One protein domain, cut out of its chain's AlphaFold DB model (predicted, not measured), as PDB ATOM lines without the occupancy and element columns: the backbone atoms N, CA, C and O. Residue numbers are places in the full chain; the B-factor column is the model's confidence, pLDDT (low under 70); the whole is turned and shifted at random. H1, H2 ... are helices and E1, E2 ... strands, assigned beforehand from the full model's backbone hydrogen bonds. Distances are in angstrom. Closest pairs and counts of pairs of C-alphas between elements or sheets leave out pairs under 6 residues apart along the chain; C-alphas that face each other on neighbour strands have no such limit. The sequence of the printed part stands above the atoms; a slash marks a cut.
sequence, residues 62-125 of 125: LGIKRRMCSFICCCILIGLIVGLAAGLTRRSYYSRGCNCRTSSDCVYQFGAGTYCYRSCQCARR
ATOM      1  N   LEU A  62     294.704 100.475 305.375       52.91
ATOM      2  CA  LEU A  62     293.900 101.104 304.308       52.91
ATOM      3  C   LEU A  62     293.625 102.588 304.596       52.91
ATOM      4  O   LEU A  62     293.699 103.414 303.688       52.91
ATOM      5  N   GLY A  63     293.376 102.936 305.864       57.78
ATOM      6  CA  GLY A  63     293.208 104.329 306.296       57.78
ATOM      7  C   GLY A  63     294.495 105.150 306.164       57.78
ATOM      8  O   GLY A  63     294.463 106.285 305.692       57.78
ATOM      9  N   ILE A  64     295.645 104.552 306.496       58.44
ATOM     10  CA  ILE A  64     296.962 105.179 306.312       58.44
ATOM     11  C   ILE A  64     297.281 105.363 304.825       58.44
ATOM     12  O   ILE A  64     297.730 106.440 304.452       58.44
ATOM     13  N   LYS A  65     296.984 104.385 303.952       61.22
ATOM     14  CA  LYS A  65     297.199 104.536 302.499       61.22
ATOM     15  C   LYS A  65     296.463 105.749 301.918       61.22
ATOM     16  O   LYS A  65     297.066 106.498 301.159       61.22
ATOM     17  N   ARG A  66     295.212 106.007 302.327       64.06
ATOM     18  CA  ARG A  66     294.473 107.211 301.890       64.06
ATOM     19  C   ARG A  66     295.114 108.513 302.386       64.06
ATOM     20  O   ARG A  66     295.207 109.469 301.623       64.06
ATOM     21  N   ARG A  67     295.609 108.541 303.630       68.50
ATOM     22  CA  ARG A  67     296.323 109.707 304.188       68.50
ATOM     23  C   ARG A  67     297.663 109.955 303.490       68.50
ATOM     24  O   ARG A  67     297.982 111.100 303.195       68.50
ATOM     25  N   MET A  68     298.397 108.892 303.159       73.50
ATOM     26  CA  MET A  68     299.666 108.990 302.434       73.50
ATOM     27  C   MET A  68     299.470 109.488 301.002       73.50
ATOM     28  O   MET A  68     300.212 110.362 300.572       73.50
ATOM     29  N   CYS A  69     298.446 109.015 300.279       77.75
ATOM     30  CA  CYS A  69     298.136 109.533 298.943       77.75
ATOM     31  C   CYS A  69     297.834 111.039 298.968       77.75
ATOM     32  O   CYS A  69     298.332 111.772 298.118       77.75
ATOM     33  N   SER A  70     297.076 111.510 299.967       84.06
ATOM     34  CA  SER A  70     296.800 112.942 300.135       84.06
ATOM     35  C   SER A  70     298.069 113.734 300.451       84.06
ATOM     36  O   SER A  70     298.301 114.770 299.841       84.06
ATOM     37  N   PHE A  71     298.904 113.247 301.373       83.56
ATOM     38  CA  PHE A  71     300.135 113.932 301.767       83.56
ATOM     39  C   PHE A  71     301.142 114.019 300.612       83.56
ATOM     40  O   PHE A  71     301.670 115.092 300.333       83.56
ATOM     41  N   ILE A  72     301.341 112.916 299.884       88.06
ATOM     42  CA  ILE A  72     302.215 112.864 298.704       88.06
ATOM     43  C   ILE A  72     301.720 113.835 297.627       88.06
ATOM     44  O   ILE A  72     302.520 114.578 297.064       88.06
ATOM     45  N   CYS A  73     300.408 113.884 297.375       86.56
ATOM     46  CA  CYS A  73     299.824 114.827 296.422       86.56
ATOM     47  C   CYS A  73     300.084 116.288 296.833       86.56
ATOM     48  O   CYS A  73     300.531 117.082 296.006       86.56
ATOM     49  N   CYS A  74     299.917 116.624 298.118       87.44
ATOM     50  CA  CYS A  74     300.242 117.956 298.635       87.44
ATOM     51  C   CYS A  74     301.726 118.306 298.447       87.44
ATOM     52  O   CYS A  74     302.039 119.400 297.978       87.44
ATOM     53  N   CYS A  75     302.646 117.389 298.759       88.62
ATOM     54  CA  CYS A  75     304.082 117.617 298.577       88.62
ATOM     55  C   CYS A  75     304.458 117.850 297.109       88.62
ATOM     56  O   CYS A  75     305.260 118.738 296.825       88.62
ATOM     57  N   ILE A  76     303.863 117.099 296.174       91.94
ATOM     58  CA  ILE A  76     304.090 117.285 294.734       91.94
ATOM     59  C   ILE A  76     303.604 118.666 294.290       91.94
ATOM     60  O   ILE A  76     304.339 119.372 293.609       91.94
ATOM     61  N   LEU A  77     302.403 119.085 294.702       91.25
ATOM     62  CA  LEU A  77     301.866 120.402 294.347       91.25
ATOM     63  C   LEU A  77     302.724 121.541 294.905       91.25
ATOM     64  O   LEU A  77     303.045 122.471 294.174       91.25
ATOM     65  N   ILE A  78     303.158 121.451 296.165       91.62
ATOM     66  CA  ILE A  78     304.050 122.450 296.772       91.62
ATOM     67  C   ILE A  78     305.396 122.480 296.039       91.62
ATOM     68  O   ILE A  78     305.879 123.556 295.691       91.62
ATOM     69  N   GLY A  79     305.980 121.314 295.749       90.19
ATOM     70  CA  GLY A  79     307.223 121.201 294.987       90.19
ATOM     71  C   GLY A  79     307.103 121.784 293.578       90.19
ATOM     72  O   GLY A  79     308.005 122.491 293.136       90.19
ATOM     73  N   LEU A  80     305.972 121.567 292.902       89.69
ATOM     74  CA  LEU A  80     305.681 122.176 291.607       89.69
ATOM     75  C   LEU A  80     305.527 123.691 291.720       89.69
ATOM     76  O   LEU A  80     306.119 124.399 290.919       89.69
ATOM     77  N   ILE A  81     304.799 124.213 292.710       89.50
ATOM     78  CA  ILE A  81     304.606 125.662 292.882       89.50
ATOM     79  C   ILE A  81     305.938 126.356 293.189       89.50
ATOM     80  O   ILE A  81     306.285 127.337 292.534       89.50
ATOM     81  N   VAL A  82     306.712 125.837 294.145       87.19
ATOM     82  CA  VAL A  82     308.013 126.410 294.532       87.19
ATOM     83  C   VAL A  82     309.043 126.228 293.417       87.19
ATOM     84  O   VAL A  82     309.784 127.157 293.104       87.19
ATOM     85  N   GLY A  83     309.068 125.058 292.778       83.06
ATOM     86  CA  GLY A  83     309.940 124.760 291.643       83.06
ATOM     87  C   GLY A  83     309.626 125.621 290.423       83.06
ATOM     88  O   GLY A  83     310.544 126.136 289.789       83.06
ATOM     89  N   LEU A  84     308.343 125.858 290.129       78.62
ATOM     90  CA  LEU A  84     307.913 126.799 289.100       78.62
ATOM     91  C   LEU A  84     308.279 128.228 289.489       78.62
ATOM     92  O   LEU A  84     308.856 128.918 288.662       78.62
ATOM     93  N   ALA A  85     308.038 128.671 290.723       71.56
ATOM     94  CA  ALA A  85     308.406 130.018 291.165       71.56
ATOM     95  C   ALA A  85     309.919 130.266 291.040       71.56
ATOM     96  O   ALA A  85     310.346 131.239 290.415       71.56
ATOM     97  N   ALA A  86     310.752 129.357 291.549       66.81
ATOM     98  CA  ALA A  86     312.205 129.450 291.431       66.81
ATOM     99  C   ALA A  86     312.685 129.310 289.972       66.81
ATOM    100  O   ALA A  86     313.572 130.047 289.533       66.81
ATOM    101  N   GLY A  87     312.082 128.404 289.199       59.41
ATOM    102  CA  GLY A  87     312.395 128.174 287.788       59.41
ATOM    103  C   GLY A  87     312.020 129.352 286.886       59.41
ATOM    104  O   GLY A  87     312.815 129.752 286.038       59.41
ATOM    105  N   LEU A  88     310.859 129.974 287.103       57.41
ATOM    106  CA  LEU A  88     310.417 131.199 286.421       57.41
ATOM    107  C   LEU A  88     311.252 132.416 286.829       57.41
ATOM    108  O   LEU A  88     311.515 133.275 285.987       57.41
ATOM    109  N   THR A  89     311.729 132.465 288.076       55.25
ATOM    110  CA  THR A  89     312.625 133.536 288.545       55.25
ATOM    111  C   THR A  89     313.992 133.445 287.863       55.25
ATOM    112  O   THR A  89     314.496 134.441 287.345       55.25
ATOM    113  N   ARG A  90     314.570 132.238 287.754       50.59
ATOM    114  CA  ARG A  90     315.852 132.026 287.052       50.59
ATOM    115  C   ARG A  90     315.734 132.163 285.532       50.59
ATOM    116  O   ARG A  90     316.644 132.693 284.900       50.59
ATOM    117  N   ARG A  91     314.612 131.742 284.936       44.94
ATOM    118  CA  ARG A  91     314.368 131.899 283.492       44.94
ATOM    119  C   ARG A  91     314.078 133.351 283.098       44.94
ATOM    120  O   ARG A  91     314.454 133.744 281.998       44.94
ATOM    121  N   SER A  92     313.495 134.166 283.982       48.78
ATOM    122  CA  SER A  92     313.370 135.617 283.752       48.78
ATOM    123  C   SER A  92     314.714 136.342 283.784       48.78
ATOM    124  O   SER A  92     314.894 137.275 283.011       48.78
ATOM    125  N   TYR A  93     315.668 135.888 284.602       49.72
ATOM    126  CA  TYR A  93     317.002 136.493 284.662       49.72
ATOM    127  C   TYR A  93     317.849 136.242 283.404       49.72
ATOM    128  O   TYR A  93     318.676 137.074 283.059       49.72
ATOM    129  N   TYR A  94     317.635 135.122 282.701       50.19
ATOM    130  CA  TYR A  94     318.444 134.746 281.530       50.19
ATOM    131  C   TYR A  94     317.721 134.834 280.176       50.19
ATOM    132  O   TYR A  94     318.380 134.781 279.143       50.19
ATOM    133  N   SER A  95     316.385 134.936 280.133       49.72
ATOM    134  CA  SER A  95     315.617 134.699 278.893       49.72
ATOM    135  C   SER A  95     314.627 135.806 278.506       49.72
ATOM    136  O   SER A  95     313.855 135.630 277.566       49.72
ATOM    137  N   ARG A  96     314.646 136.974 279.162       56.25
ATOM    138  CA  ARG A  96     313.875 138.144 278.706       56.25
ATOM    139  C   ARG A  96     314.765 139.343 278.427       56.25
ATOM    140  O   ARG A  96     314.803 140.299 279.184       56.25
ATOM    141  N   GLY A  97     315.397 139.297 277.261       65.88
ATOM    142  CA  GLY A  97     315.457 140.437 276.351       65.88
ATOM    143  C   GLY A  97     316.414 141.569 276.684       65.88
ATOM    144  O   GLY A  97     317.023 142.036 275.743       65.88
ATOM    145  N   CYS A  98     316.577 141.990 277.939       69.06
ATOM    146  CA  CYS A  98     317.360 143.154 278.344       69.06
ATOM    147  C   CYS A  98     317.642 143.110 279.859       69.06
ATOM    148  O   CYS A  98     316.721 142.972 280.655       69.06
ATOM    149  N   ASN A  99     318.904 143.264 280.266       75.62
ATOM    150  CA  ASN A  99     319.380 143.238 281.657       75.62
ATOM    151  C   ASN A  99     319.080 144.520 282.450       75.62
ATOM    152  O   ASN A  99     319.241 144.542 283.667       75.62
ATOM    153  N   CYS A 100     318.695 145.603 281.778       77.00
ATOM    154  CA  CYS A 100     318.438 146.888 282.413       77.00
ATOM    155  C   CYS A 100     317.475 147.725 281.583       77.00
ATOM    156  O   CYS A 100     317.485 147.643 280.356       77.00
ATOM    157  N   ARG A 101     316.672 148.556 282.251       79.44
ATOM    158  CA  ARG A 101     315.817 149.561 281.610       79.44
ATOM    159  C   ARG A 101     316.384 150.959 281.832       79.44
ATOM    160  O   ARG A 101     316.333 151.796 280.931       79.44
ATOM    161  N   THR A 102     316.975 151.187 283.000       81.69
ATOM    162  CA  THR A 102     317.665 152.421 283.377       81.69
ATOM    163  C   THR A 102     319.023 152.116 284.001       81.69
ATOM    164  O   THR A 102     319.291 151.005 284.455       81.69
ATOM    165  N   SER A 103     319.918 153.108 284.043       84.31
ATOM    166  CA  SER A 103     321.247 152.941 284.655       84.31
ATOM    167  C   SER A 103     321.181 152.558 286.135       84.31
ATOM    168  O   SER A 103     322.080 151.883 286.622       84.31
ATOM    169  N   SER A 104     320.102 152.923 286.833       84.25
ATOM    170  CA  SER A 104     319.864 152.519 288.219       84.25
ATOM    171  C   SER A 104     319.787 151.000 288.386       84.25
ATOM    172  O   SER A 104     320.388 150.491 289.325       84.25
ATOM    173  N   ASP A 105     319.137 150.268 287.472       82.31
ATOM    174  CA  ASP A 105     319.036 148.798 287.542       82.31
ATOM    175  C   ASP A 105     320.427 148.147 287.582       82.31
ATOM    176  O   ASP A 105     320.679 147.214 288.346       82.31
ATOM    177  N   CYS A 106     321.354 148.692 286.788       84.75
ATOM    178  CA  CYS A 106     322.737 148.240 286.743       84.75
ATOM    179  C   CYS A 106     323.503 148.604 288.011       84.75
ATOM    180  O   CYS A 106     324.241 147.771 288.527       84.75
ATOM    181  N   VAL A 107     323.300 149.813 288.539       85.62
ATOM    182  CA  VAL A 107     323.972 150.256 289.767       85.62
ATOM    183  C   VAL A 107     323.524 149.426 290.970       85.62
ATOM    184  O   VAL A 107     324.367 149.045 291.780       85.62
ATOM    185  N   TYR A 108     322.238 149.071 291.058       81.88
ATOM    186  CA  TYR A 108     321.721 148.204 292.122       81.88
ATOM    187  C   TYR A 108     322.287 146.778 292.064       81.88
ATOM    188  O   TYR A 108     322.539 146.192 293.114       81.88
ATOM    189  N   GLN A 109     322.504 146.214 290.870       76.81
ATOM    190  CA  GLN A 109     323.015 144.841 290.724       76.81
ATOM    191  C   GLN A 109     324.547 144.742 290.712       76.81
ATOM    192  O   GLN A 109     325.104 143.781 291.237       76.81
ATOM    193  N   PHE A 110     325.236 145.707 290.101       82.38
ATOM    194  CA  PHE A 110     326.666 145.630 289.779       82.38
ATOM    195  C   PHE A 110     327.508 146.750 290.408       82.38
ATOM    196  O   PHE A 110     328.731 146.743 290.239       82.38
ATOM    197  N   GLY A 111     326.895 147.699 291.124       83.06
ATOM    198  CA  GLY A 111     327.575 148.782 291.840       83.06
ATOM    199  C   GLY A 111     327.811 150.058 291.021       83.06
ATOM    200  O   GLY A 111     327.485 150.146 289.833       83.06
ATOM    201  N   ALA A 112     328.372 151.075 291.679       83.12
ATOM    202  CA  ALA A 112     328.670 152.375 291.074       83.12
ATOM    203  C   ALA A 112     329.627 152.253 289.869       83.12
ATOM    204  O   ALA A 112     330.474 151.364 289.818       83.12
ATOM    205  N   GLY A 113     329.482 153.146 288.882       84.94
ATOM    206  CA  GLY A 113     330.258 153.111 287.631       84.94
ATOM    207  C   GLY A 113     329.664 152.214 286.537       84.94
ATOM    208  O   GLY A 113     330.223 152.108 285.445       84.94
ATOM    209  N   THR A 114     328.512 151.593 286.801       89.00
ATOM    210  CA  THR A 114     327.746 150.830 285.812       89.00
ATOM    211  C   THR A 114     326.597 151.671 285.255       89.00
ATOM    212  O   THR A 114     326.034 152.523 285.943       89.00
ATOM    213  N   TYR A 115     326.260 151.472 283.986       87.56
ATOM    214  CA  TYR A 115     325.176 152.181 283.314       87.56
ATOM    215  C   TYR A 115     324.464 151.265 282.325       87.56
ATOM    216  O   TYR A 115     325.006 150.251 281.886       87.56
ATOM    217  N   CYS A 116     323.236 151.628 281.969       88.19
ATOM    218  CA  CYS A 116     322.461 150.840 281.028       88.19
ATOM    219  C   CYS A 116     322.790 151.254 279.590       88.19
ATOM    220  O   CYS A 116     322.434 152.340 279.135       88.19
ATOM    221  N   TYR A 117     323.484 150.380 278.871       83.44
ATOM    222  CA  TYR A 117     323.810 150.516 277.460       83.44
ATOM    223  C   TYR A 117     322.651 150.009 276.595       83.44
ATOM    224  O   TYR A 117     322.144 148.901 276.789       83.44
ATOM    225  N   ARG A 118     322.220 150.849 275.642       81.69
ATOM    226  CA  ARG A 118     321.120 150.576 274.692       81.69
ATOM    227  C   ARG A 118     319.831 150.061 275.350       81.69
ATOM    228  O   ARG A 118     319.123 149.257 274.754       81.69
ATOM    229  N   SER A 119     319.544 150.509 276.579       77.81
ATOM    230  CA  SER A 119     318.358 150.102 277.352       77.81
ATOM    231  C   SER A 119     318.211 148.583 277.474       77.81
ATOM    232  O   SER A 119     317.096 148.064 277.437       77.81
ATOM    233  N   CYS A 120     319.349 147.877 277.520       81.75
ATOM    234  CA  CYS A 120     319.347 146.432 277.389       81.75
ATOM    235  C   CYS A 120     320.523 145.693 278.022       81.75
ATOM    236  O   CYS A 120     320.393 144.533 278.403       81.75
ATOM    237  N   GLN A 121     321.681 146.329 278.155       84.94
ATOM    238  CA  GLN A 121     322.863 145.681 278.702       84.94
ATOM    239  C   GLN A 121     323.529 146.583 279.727       84.94
ATOM    240  O   GLN A 121     323.781 147.749 279.452       84.94
ATOM    241  N   CYS A 122     323.847 146.053 280.902       85.69
ATOM    242  CA  CYS A 122     324.672 146.789 281.847       85.69
ATOM    243  C   CYS A 122     326.120 146.814 281.356       85.69
ATOM    244  O   CYS A 122     326.719 145.761 281.143       85.69
ATOM    245  N   ALA A 123     326.667 148.012 281.181       82.62
ATOM    246  CA  ALA A 123     328.062 148.256 280.838       82.62
ATOM    247  C   ALA A 123     328.746 149.032 281.971       82.62
ATOM    248  O   ALA A 123     328.078 149.644 282.808       82.62
ATOM    249  N   ARG A 124     330.078 149.010 282.015       86.88
ATOM    250  CA  ARG A 124     330.886 149.825 282.933       86.88
ATOM    251  C   ARG A 124     331.651 150.879 282.147       86.88
ATOM    252  O   ARG A 124     332.008 150.632 280.996       86.88
ATOM    253  N   ARG A 125     331.800 152.063 282.741       75.81
ATOM    254  CA  ARG A 125     332.716 153.094 282.241       75.81
ATOM    255  C   ARG A 125     334.148 152.766 282.623       75.81
ATOM    256  O   ARG A 125     334.326 152.174 283.709       75.81
TER     257      ARG A 125
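What this domain is: This is residues 62 to 125 of the 125 residues of an uncharacterized protein of Choanephora cucurbitarum (UniProt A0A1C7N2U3). A long single helix, H1, sticks out from a small head, in which the short helix H2 packs on a two-stranded hairpin, E1 and E2. Residues 62 to 96 stand free, of which 62 to 95 belong to H1, and this arm makes most of the length. The printed part has 64 residues with two named helices and two named strands, in the order H1, H2, E1, E2; the sheet has the order E1 - E2 and is antiparallel, and the class is mostly helix. The whole is extended, with a radius of gyration of the C-alphas of 20.9 A, and the C-alphas span 68 by 20 by 12 A.

How they stand to each other: Begin at residue 62, where H1, residues 62 to 95, sets out. It is apart from H2, residues 103 to 110, and the link between them is short, with 7 residues. In both helices every O i to N i+4 pair is within hydrogen-bond range. A tight link of 3 residues then takes you from H2 to E1, residues 114 to 117. Look back from E1 to H2: their closest C-alphas, those of Ser 103 and Tyr 115, are 4.2 A apart, and 11 pairs of C-alphas are within 8 A. Another tight link of 3 residues leads to E2, residues 121 to 124, which forms a hairpin with E1. These neighbour strands are antiparallel, with 138 degrees between their directions. Find N 115 and O 123 at 2.8 A, and N 117 and O 121 at 2.7 A, both within hydrogen-bond range. The C-alphas of Thr 114 and Arg 124 face each other at 4.4 A. Between H2 and E2 the closest C-alphas are those of Cys 106 and Cys 122, at 5.5 A. H1 is apart from both E1 and E2.

Where its parts are: Find C-alpha 62 at (293.900, 101.104, 304.308); from there H1 runs 47.4 A to C-alpha 95 at (315.617, 134.699, 278.893). H2 begins at Ser 103 and ends at Phe 110, 10.4 A from first to last C-alpha. E1 goes from Thr 114 to Tyr 117 over 9.2 A. E2 goes from Gln 121 over 10.0 A to Arg 124, whose C-alpha is at (330.886, 149.825, 282.933).

The domain as a whole: The outline is a rod, and the two C-alphas farthest apart, those of Leu 62 and Arg 125, are 68.5 A apart. Residue 125 is the chain's last residue. The printed part has no cut, and no link is long. The mean pLDDT of the printed part is 75.8; look for values under 70 at residues 62 to 67 and 86 to 98, 19 residues of this model.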